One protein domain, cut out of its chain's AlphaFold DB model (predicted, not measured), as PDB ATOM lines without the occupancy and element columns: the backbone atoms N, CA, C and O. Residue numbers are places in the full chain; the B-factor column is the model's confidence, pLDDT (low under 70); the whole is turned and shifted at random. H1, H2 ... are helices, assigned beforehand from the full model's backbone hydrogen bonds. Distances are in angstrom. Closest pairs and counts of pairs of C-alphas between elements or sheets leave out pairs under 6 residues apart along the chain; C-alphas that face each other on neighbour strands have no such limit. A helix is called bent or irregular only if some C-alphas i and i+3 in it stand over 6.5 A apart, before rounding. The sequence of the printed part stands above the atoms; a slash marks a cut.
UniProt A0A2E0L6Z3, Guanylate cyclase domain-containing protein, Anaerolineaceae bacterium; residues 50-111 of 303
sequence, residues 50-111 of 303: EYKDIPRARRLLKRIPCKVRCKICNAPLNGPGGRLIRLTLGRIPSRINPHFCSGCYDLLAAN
ATOM      1  N   GLU A  50     -39.206 -58.995  32.913       94.38
ATOM      2  CA  GLU A  50     -37.952 -59.673  33.270       94.38
ATOM      3  C   GLU A  50     -36.888 -58.750  33.896       94.38
ATOM      4  O   GLU A  50     -35.795 -59.204  34.250       94.38
ATOM      5  N   TYR A  51     -37.169 -57.452  34.045       93.94
ATOM      6  CA  TYR A  51     -36.193 -56.491  34.558       93.94
ATOM      7  C   TYR A  51     -35.723 -56.844  35.981       93.94
ATOM      8  O   TYR A  51     -36.463 -56.764  36.969       93.94
ATOM      9  N   LYS A  52     -34.445 -57.227  36.089       90.56
ATOM     10  CA  LYS A  52     -33.861 -57.927  37.251       90.56
ATOM     11  C   LYS A  52     -33.890 -57.136  38.559       90.56
ATOM     12  O   LYS A  52     -33.839 -57.730  39.637       90.56
ATOM     13  N   ASP A  53     -34.007 -55.811  38.497       91.19
ATOM     14  CA  ASP A  53     -34.050 -54.971  39.697       91.19
ATOM     15  C   ASP A  53     -35.438 -54.927  40.353       91.19
ATOM     16  O   ASP A  53     -35.546 -54.560  41.531       91.19
ATOM     17  N   ILE A  54     -36.507 -55.322  39.649       94.00
ATOM     18  CA  ILE A  54     -37.878 -55.254  40.175       94.00
ATOM     19  C   ILE A  54     -38.050 -56.071  41.468       94.00
ATOM     20  O   ILE A  54     -38.548 -55.505  42.448       94.00
ATOM     21  N   PRO A  55     -37.596 -57.337  41.581       94.75
ATOM     22  CA  PRO A  55     -37.692 -58.096  42.832       94.75
ATOM     23  C   PRO A  55     -36.992 -57.421  44.021       94.75
ATOM     24  O   PRO A  55     -37.484 -57.455  45.155       94.75
ATOM     25  N   ARG A  56     -35.842 -56.774  43.790       94.31
ATOM     26  CA  ARG A  56     -35.136 -56.009  44.828       94.31
ATOM     27  C   ARG A  56     -35.923 -54.758  45.211       94.31
ATOM     28  O   ARG A  56     -36.131 -54.527  46.403       94.31
ATOM     29  N   ALA A  57     -36.409 -54.000  44.229       93.00
ATOM     30  CA  ALA A  57     -37.234 -52.818  44.458       93.00
ATOM     31  C   ALA A  57     -38.494 -53.159  45.269       93.00
ATOM     32  O   ALA A  57     -38.758 -52.509  46.280       93.00
ATOM     33  N   ARG A  58     -39.203 -54.242  44.914       96.06
ATOM     34  CA  ARG A  58     -40.390 -54.725  45.640       96.06
ATOM     35  C   ARG A  58     -40.097 -54.996  47.113       96.06
ATOM     36  O   ARG A  58     -40.899 -54.600  47.960       96.06
ATOM     37  N   ARG A  59     -38.967 -55.646  47.428       96.06
ATOM     38  CA  ARG A  59     -38.547 -55.953  48.812       96.06
ATOM     39  C   ARG A  59     -38.240 -54.697  49.624       96.06
ATOM     40  O   ARG A  59     -38.634 -54.619  50.785       96.06
ATOM     41  N   LEU A  60     -37.560 -53.720  49.024       94.31
ATOM     42  CA  LEU A  60     -37.189 -52.475  49.700       94.31
ATOM     43  C   LEU A  60     -38.404 -51.560  49.906       94.31
ATOM     44  O   LEU A  60     -38.668 -51.116  51.022       94.31
ATOM     45  N   LEU A  61     -39.186 -51.329  48.851       95.00
ATOM     46  CA  LEU A  61     -40.283 -50.356  48.845       95.00
ATOM     47  C   LEU A  61     -41.509 -50.819  49.640       95.00
ATOM     48  O   LEU A  61     -42.244 -49.986  50.173       95.00
ATOM     49  N   LYS A  62     -41.697 -52.138  49.806       94.75
ATOM     50  CA  LYS A  62     -42.750 -52.696  50.674       94.75
ATOM     51  C   LYS A  62     -42.617 -52.232  52.134       94.75
ATOM     52  O   LYS A  62     -43.631 -52.141  52.816       94.75
ATOM     53  N   ARG A  63     -41.405 -51.901  52.606       93.94
ATOM     54  CA  ARG A  63     -41.151 -51.459  53.994       93.94
ATOM     55  C   ARG A  63     -41.676 -50.057  54.306       93.94
ATOM     56  O   ARG A  63     -41.891 -49.746  55.467       93.94
ATOM     57  N   ILE A  64     -41.880 -49.216  53.292       93.56
ATOM     58  CA  ILE A  64     -42.359 -47.840  53.475       93.56
ATOM     59  C   ILE A  64     -43.889 -47.875  53.587       93.56
ATOM     60  O   ILE A  64     -44.515 -48.286  52.608       93.56
ATOM     61  N   PRO A  65     -44.518 -47.464  54.704       90.25
ATOM     62  CA  PRO A  65     -45.972 -47.536  54.878       90.25
ATOM     63  C   PRO A  65     -46.741 -46.681  53.860       90.25
ATOM     64  O   PRO A  65     -46.472 -45.492  53.696       90.25
ATOM     65  N   CYS A  66     -47.704 -47.290  53.162       92.12
ATOM     66  CA  CYS A  66     -48.580 -46.635  52.187       92.12
ATOM     67  C   CYS A  66     -49.743 -47.570  51.809       92.12
ATOM     68  O   CYS A  66     -49.543 -48.789  51.760       92.12
ATOM     69  N   LYS A  67     -50.926 -47.002  51.529       89.62
ATOM     70  CA  LYS A  67     -52.118 -47.746  51.087       89.62
ATOM     71  C   LYS A  67     -52.091 -48.050  49.586       89.62
ATOM     72  O   LYS A  67     -52.364 -49.178  49.199       89.62
ATOM     73  N   VAL A  68     -51.735 -47.066  48.756       93.31
ATOM     74  CA  VAL A  68     -51.765 -47.183  47.288       93.31
ATOM     75  C   VAL A  68     -50.343 -47.313  46.755       93.31
ATOM     76  O   VAL A  68     -49.481 -46.478  47.038       93.31
ATOM     77  N   ARG A  69     -50.072 -48.375  45.994       95.75
ATOM     78  CA  ARG A  69     -48.720 -48.724  45.540       95.75
ATOM     79  C   ARG A  69     -48.693 -49.051  44.060       95.75
ATOM     80  O   ARG A  69     -49.642 -49.617  43.537       95.75
ATOM     81  N   CYS A  70     -47.550 -48.782  43.437       97.19
ATOM     82  CA  CYS A  70     -47.238 -49.261  42.100       97.19
ATOM     83  C   CYS A  70     -47.296 -50.792  42.067       97.19
ATOM     84  O   CYS A  70     -46.562 -51.445  42.819       97.19
ATOM     85  N   LYS A  71     -48.111 -51.355  41.170       96.31
ATOM     86  CA  LYS A  71     -48.291 -52.808  41.036       96.31
ATOM     87  C   LYS A  71     -47.016 -53.548  40.592       96.31
ATOM     88  O   LYS A  71     -46.782 -54.673  41.036       96.31
ATOM     89  N   ILE A  72     -46.120 -52.885  39.849       95.88
ATOM     90  CA  ILE A  72     -44.823 -53.449  39.419       95.88
ATOM     91  C   ILE A  72     -43.813 -53.481  40.575       95.88
ATOM     92  O   ILE A  72     -43.346 -54.545  40.985       95.88
ATOM     93  N   CYS A  73     -43.454 -52.319  41.134       95.62
ATOM     94  CA  CYS A  73     -42.298 -52.201  42.033       95.62
ATOM     95  C   CYS A  73     -42.633 -51.953  43.516       95.62
ATOM     96  O   CYS A  73     -41.712 -51.820  44.318       95.62
ATOM     97  N   ASN A  74     -43.911 -51.895  43.906       96.81
ATOM     98  CA  ASN A  74     -44.403 -51.546  45.252       96.81
ATOM     99  C   ASN A  74     -44.113 -50.111  45.729       96.81
ATOM    100  O   ASN A  74     -44.317 -49.821  46.914       96.81
ATOM    101  N   ALA A  75     -43.662 -49.214  44.845       96.88
ATOM    102  CA  ALA A  75     -43.452 -47.806  45.184       96.88
ATOM    103  C   ALA A  75     -44.747 -47.181  45.740       96.88
ATOM    104  O   ALA A  75     -45.771 -47.242  45.057       96.88
ATOM    105  N   PRO A  76     -44.726 -46.592  46.950       96.69
ATOM    106  CA  PRO A  76     -45.783 -45.709  47.436       96.69
ATOM    107  C   PRO A  76     -46.174 -44.644  46.407       96.69
ATOM    108  O   PRO A  76     -45.306 -43.922  45.920       96.69
ATOM    109  N   LEU A  77     -47.465 -44.533  46.096       95.88
ATOM    110  CA  LEU A  77     -47.973 -43.556  45.123       95.88
ATOM    111  C   LEU A  77     -48.573 -42.313  45.785       95.88
ATOM    112  O   LEU A  77     -48.656 -41.259  45.160       95.88
ATOM    113  N   ASN A  78     -48.966 -42.409  47.057       94.25
ATOM    114  CA  ASN A  78     -49.583 -41.309  47.791       94.25
ATOM    115  C   ASN A  78     -49.138 -41.242  49.263       94.25
ATOM    116  O   ASN A  78     -48.357 -42.063  49.761       94.25
ATOM    117  N   GLY A  79     -49.626 -40.212  49.958       94.00
ATOM    118  CA  GLY A  79     -49.351 -39.986  51.375       94.00
ATOM    119  C   GLY A  79     -47.875 -39.680  51.683       94.00
ATOM    120  O   GLY A  79     -47.104 -39.324  50.786       94.00
ATOM    121  N   PRO A  80     -47.460 -39.819  52.957       94.50
ATOM    122  CA  PRO A  80     -46.091 -39.527  53.387       94.50
ATOM    123  C   PRO A  80     -45.039 -40.388  52.675       94.50
ATOM    124  O   PRO A  80     -44.008 -39.873  52.247       94.50
ATOM    125  N   GLY A  81     -45.327 -41.681  52.477       94.00
ATOM    126  CA  GLY A  81     -44.452 -42.592  51.739       94.00
ATOM    127  C   GLY A  81     -44.269 -42.183  50.276       94.00
ATOM    128  O   GLY A  81     -43.150 -42.221  49.770       94.00
ATOM    129  N   GLY A  82     -45.339 -41.738  49.607       94.50
ATOM    130  CA  GLY A  82     -45.259 -41.208  48.243       94.50
ATOM    131  C   GLY A  82     -44.424 -39.928  48.164       94.50
ATOM    132  O   GLY A  82     -43.592 -39.791  47.269       94.50
ATOM    133  N   ARG A  83     -44.566 -39.014  49.140       95.12
ATOM    134  CA  ARG A  83     -43.743 -37.792  49.215       95.12
ATOM    135  C   ARG A  83     -42.259 -38.120  49.386       95.12
ATOM    136  O   ARG A  83     -41.439 -37.532  48.688       95.12
ATOM    137  N   LEU A  84     -41.924 -39.069  50.262       94.50
ATOM    138  CA  LEU A  84     -40.548 -39.538  50.445       94.50
ATOM    139  C   LEU A  84     -39.970 -40.064  49.128       94.50
ATOM    140  O   LEU A  84     -38.918 -39.611  48.694       94.50
ATOM    141  N   ILE A  85     -40.690 -40.965  48.458       94.81
ATOM    142  CA  ILE A  85     -40.238 -41.592  47.211       94.81
ATOM    143  C   ILE A  85     -40.079 -40.593  46.069       94.81
ATOM    144  O   ILE A  85     -39.125 -40.703  45.298       94.81
ATOM    145  N   ARG A  86     -40.957 -39.591  45.989       95.06
ATOM    146  CA  ARG A  86     -40.812 -38.487  45.041       95.06
ATOM    147  C   ARG A  86     -39.526 -37.697  45.287       95.06
ATOM    148  O   ARG A  86     -38.832 -37.383  44.331       95.06
ATOM    149  N   LEU A  87     -39.205 -37.395  46.546       95.56
ATOM    150  CA  LEU A  87     -38.005 -36.630  46.902       95.56
ATOM    151  C   LEU A  87     -36.713 -37.435  46.713       95.56
ATOM    152  O   LEU A  87     -35.713 -36.876  46.281       95.56
ATOM    153  N   THR A  88     -36.719 -38.734  47.023       93.44
ATOM    154  CA  THR A  88     -35.496 -39.552  47.009       93.44
ATOM    155  C   THR A  88     -35.234 -40.252  45.680       93.44
ATOM    156  O   THR A  88     -34.081 -40.469  45.332       93.44
ATOM    157  N   LEU A  89     -36.282 -40.673  44.962       91.38
ATOM    158  CA  LEU A  89     -36.175 -41.461  43.723       91.38
ATOM    159  C   LEU A  89     -36.801 -40.767  42.508       91.38
ATOM    160  O   LEU A  89     -36.824 -41.365  41.435       91.38
ATOM    161  N   GLY A  90     -37.387 -39.576  42.666       93.50
ATOM    162  CA  GLY A  90     -38.059 -38.858  41.576       93.50
ATOM    163  C   GLY A  90     -39.358 -39.505  41.081       93.50
ATOM    164  O   GLY A  90     -39.979 -38.995  40.157       93.50
ATOM    165  N   ARG A  91     -39.801 -40.616  41.683       94.38
ATOM    166  CA  ARG A  91     -40.956 -41.378  41.192       94.38
ATOM    167  C   ARG A  91     -42.261 -40.707  41.597       94.38
ATOM    168  O   ARG A  91     -42.503 -40.462  42.779       94.38
ATOM    169  N   ILE A  92     -43.124 -40.491  40.613       95.00
ATOM    170  CA  ILE A  92     -44.485 -39.969  40.780       95.00
ATOM    171  C   ILE A  92     -45.504 -40.980  40.234       95.00
ATOM    172  O   ILE A  92     -45.096 -41.932  39.567       95.00
ATOM    173  N   PRO A  93     -46.812 -40.842  40.507       95.44
ATOM    174  CA  PRO A  93     -47.829 -41.607  39.785       95.44
ATOM    175  C   PRO A  93     -47.688 -41.414  38.272       95.44
ATOM    176  O   PRO A  93     -47.444 -40.300  37.804       95.44
ATOM    177  N   SER A  94     -47.780 -42.508  37.519       94.00
ATOM    178  CA  SER A  94     -47.650 -42.482  36.064       94.00
ATOM    179  C   SER A  94     -48.819 -41.729  35.431       94.00
ATOM    180  O   SER A  94     -49.955 -41.820  35.893       94.00
ATOM    181  N   ARG A  95     -48.529 -41.003  34.347       90.19
ATOM    182  CA  ARG A  95     -49.547 -40.341  33.516       90.19
ATOM    183  C   ARG A  95     -50.260 -41.308  32.569       90.19
ATOM    184  O   ARG A  95     -51.329 -40.976  32.085       90.19
ATOM    185  N   ILE A  96     -49.664 -42.477  32.326       90.62
ATOM    186  CA  ILE A  96     -50.220 -43.536  31.475       90.62
ATOM    187  C   ILE A  96     -51.263 -44.344  32.243       90.62
ATOM    188  O   ILE A  96     -52.329 -44.632  31.726       90.62
ATOM    189  N   ASN A  97     -50.958 -44.728  33.484       94.94
ATOM    190  CA  ASN A  97     -51.887 -45.464  34.334       94.94
ATOM    191  C   ASN A  97     -51.588 -45.151  35.815       94.94
ATOM    192  O   ASN A  97     -50.484 -45.448  36.291       94.94
ATOM    193  N   PRO A  98     -52.544 -44.574  36.568       94.44
ATOM    194  CA  PRO A  98     -52.327 -44.106  37.935       94.44
ATOM    195  C   PRO A  98     -52.037 -45.226  38.947       94.44
ATOM    196  O   PRO A  98     -51.599 -44.928  40.058       94.44
ATOM    197  N   HIS A  99     -52.219 -46.505  38.592       95.62
ATOM    198  CA  HIS A  99     -51.844 -47.658  39.425       95.62
ATOM    199  C   HIS A  99     -50.355 -48.022  39.356       95.62
ATOM    200  O   HIS A  99     -49.889 -48.939  40.045       95.62
ATOM    201  N   PHE A 100     -49.576 -47.278  38.572       96.62
ATOM    202  CA  PHE A 100     -48.144 -47.471  38.382       96.62
ATOM    203  C   PHE A 100     -47.381 -46.182  38.706       96.62
ATOM    204  O   PHE A 100     -47.929 -45.081  38.680       96.62
ATOM    205  N   CYS A 101     -46.093 -46.300  39.030       96.56
ATOM    206  CA  CYS A 101     -45.211 -45.137  39.154       96.56
ATOM    207  C   CYS A 101     -44.521 -44.827  37.818       96.56
ATOM    208  O   CYS A 101     -44.308 -45.733  37.015       96.56
ATOM    209  N   SER A 102     -44.055 -43.594  37.639       95.31
ATOM    210  CA  SER A 102     -43.334 -43.123  36.451       95.31
ATOM    211  C   SER A 102     -42.012 -43.851  36.192       95.31
ATOM    212  O   SER A 102     -41.559 -43.906  35.062       95.31
ATOM    213  N   GLY A 103     -41.409 -44.486  37.204       94.00
ATOM    214  CA  GLY A 103     -40.021 -44.954  37.124       94.00
ATOM    215  C   GLY A 103     -39.679 -45.927  35.984       94.00
ATOM    216  O   GLY A 103     -38.549 -45.893  35.516       94.00
ATOM    217  N   CYS A 104     -40.600 -46.790  35.536       92.88
ATOM    218  CA  CYS A 104     -40.335 -47.659  34.375       92.88
ATOM    219  C   CYS A 104     -40.358 -46.855  33.069       92.88
ATOM    220  O   CYS A 104     -39.477 -47.019  32.237       92.88
ATOM    221  N   TYR A 105     -41.317 -45.938  32.934       91.69
ATOM    222  CA  TYR A 105     -41.389 -45.016  31.806       91.69
ATOM    223  C   TYR A 105     -40.158 -44.103  31.757       91.69
ATOM    224  O   TYR A 105     -39.512 -44.011  30.722       91.69
ATOM    225  N   ASP A 106     -39.784 -43.498  32.887       92.31
ATOM    226  CA  ASP A 106     -38.623 -42.606  32.990       92.31
ATOM    227  C   ASP A 106     -37.321 -43.342  32.625       92.31
ATOM    228  O   ASP A 106     -36.455 -42.784  31.954       92.31
ATOM    229  N   LEU A 107     -37.200 -44.618  33.021       91.75
ATOM    230  CA  LEU A 107     -36.068 -45.474  32.659       91.75
ATOM    231  C   LEU A 107     -35.996 -45.713  31.146       91.75
ATOM    232  O   LEU A 107     -34.917 -45.578  30.570       91.75
ATOM    233  N   LEU A 108     -37.119 -46.044  30.504       91.50
ATOM    234  CA  LEU A 108     -37.175 -46.245  29.052       91.50
ATOM    235  C   LEU A 108     -36.951 -44.936  28.285       91.50
ATOM    236  O   LEU A 108     -36.230 -44.918  27.294       91.50
ATOM    237  N   ALA A 109     -37.500 -43.821  28.770       89.00
ATOM    238  CA  ALA A 109     -37.341 -42.506  28.154       89.00
ATOM    239  C   ALA A 109     -35.881 -42.022  28.199       89.00
ATOM    240  O   ALA A 109     -35.397 -41.406  27.251       89.00
ATOM    241  N   ALA A 110     -35.165 -42.332  29.286       89.12
ATOM    242  CA  ALA A 110     -33.743 -42.029  29.431       89.12
ATOM    243  C   ALA A 110     -32.830 -42.937  28.583       89.12
ATOM    244  O   ALA A 110     -31.680 -42.578  28.343       89.12
ATOM    245  N   ASN A 111     -33.324 -44.095  28.135       90.12
ATOM    246  CA  ASN A 111     -32.571 -45.084  27.360       90.12
ATOM    247  C   ASN A 111     -33.348 -45.411  26.073       90.12
ATOM    248  O   ASN A 111     -33.957 -46.480  25.989       90.12
TER     249      ASN A 111
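This is residues 50 to 111 of the 303 residues of the protein "Guanylate cyclase domain-containing protein" of Anaerolineaceae bacterium (UniProt A0A2E0L6Z3). Three short helices, none touching another, are set round a core of loops: H2 and H3 follow one another along the longer direction of the domain, and H1 lies across from H2 with the link of residues 62 to 78 running between them. The second link, residues 90 to 102, loops out to the side before it comes back to H3. The printed part has 62 residues with three named helices, in the order H1, H2, H3, and no named strand; the class is all helix, though under half of the residues, 27 of 62, are in named elements. The whole is compact and rounded, with a radius of gyration of the C-alphas of 10.7 A and spans of 30 by 23 by 20 A.

The longest helix is H2, residues 79 to 89, and it touches no helix. Its centre stands at y -39.851 and z 48.572. H3, residues 103 to 110, has its centre at y -44.561 and z 31.949. H2 and H3 are only just apart, with their closest C-alphas 8.4 A from each other. H1, residues 54 to 61, has its centre at y -54.461 and z 45.661. It is apart from H2, and H1 and H3 are apart as well. No two of the helices form a hairpin. In H1, H2 and H3 every O i to N i+4 pair is within hydrogen-bond range.

H2 runs from Gly 79 to Leu 89, 15.3 A from first to last C-alpha, beginning at C-alpha 79 (-49.351, -39.986, 51.375). Its N-to-C direction has the components 0.85 in x, 0.06 in y and -0.52 in z. H1 runs from Ile 54, whose C-alpha is at (-37.878, -55.254, 40.175), to Leu 61, a length of 10.2 A; its direction has 0.84 in z. H3 runs from Gly 103 to Ala 110, 10.4 A long, with C-alpha 110 at (-33.743, -42.029, 29.431); its direction has -0.75 in z. No helix is bent or irregular.

The two C-alphas farthest apart are those of Lys 67 and Asn 111, at 30.9 A, while the first and last printed C-alphas, of Glu 50 and Asn 111, are 16.6 A apart. The printed part has no cut. Both links are long. The one from H1 to H2 has 17 residues, with C-alphas 3 to 13 A from the mean of all C-alphas. The one from H2 to H3 has 13 residues, with C-alphas 4 to 14 A from that mean. The mean pLDDT of the printed part is 93.9, and no printed residue of this predicted model is under 70.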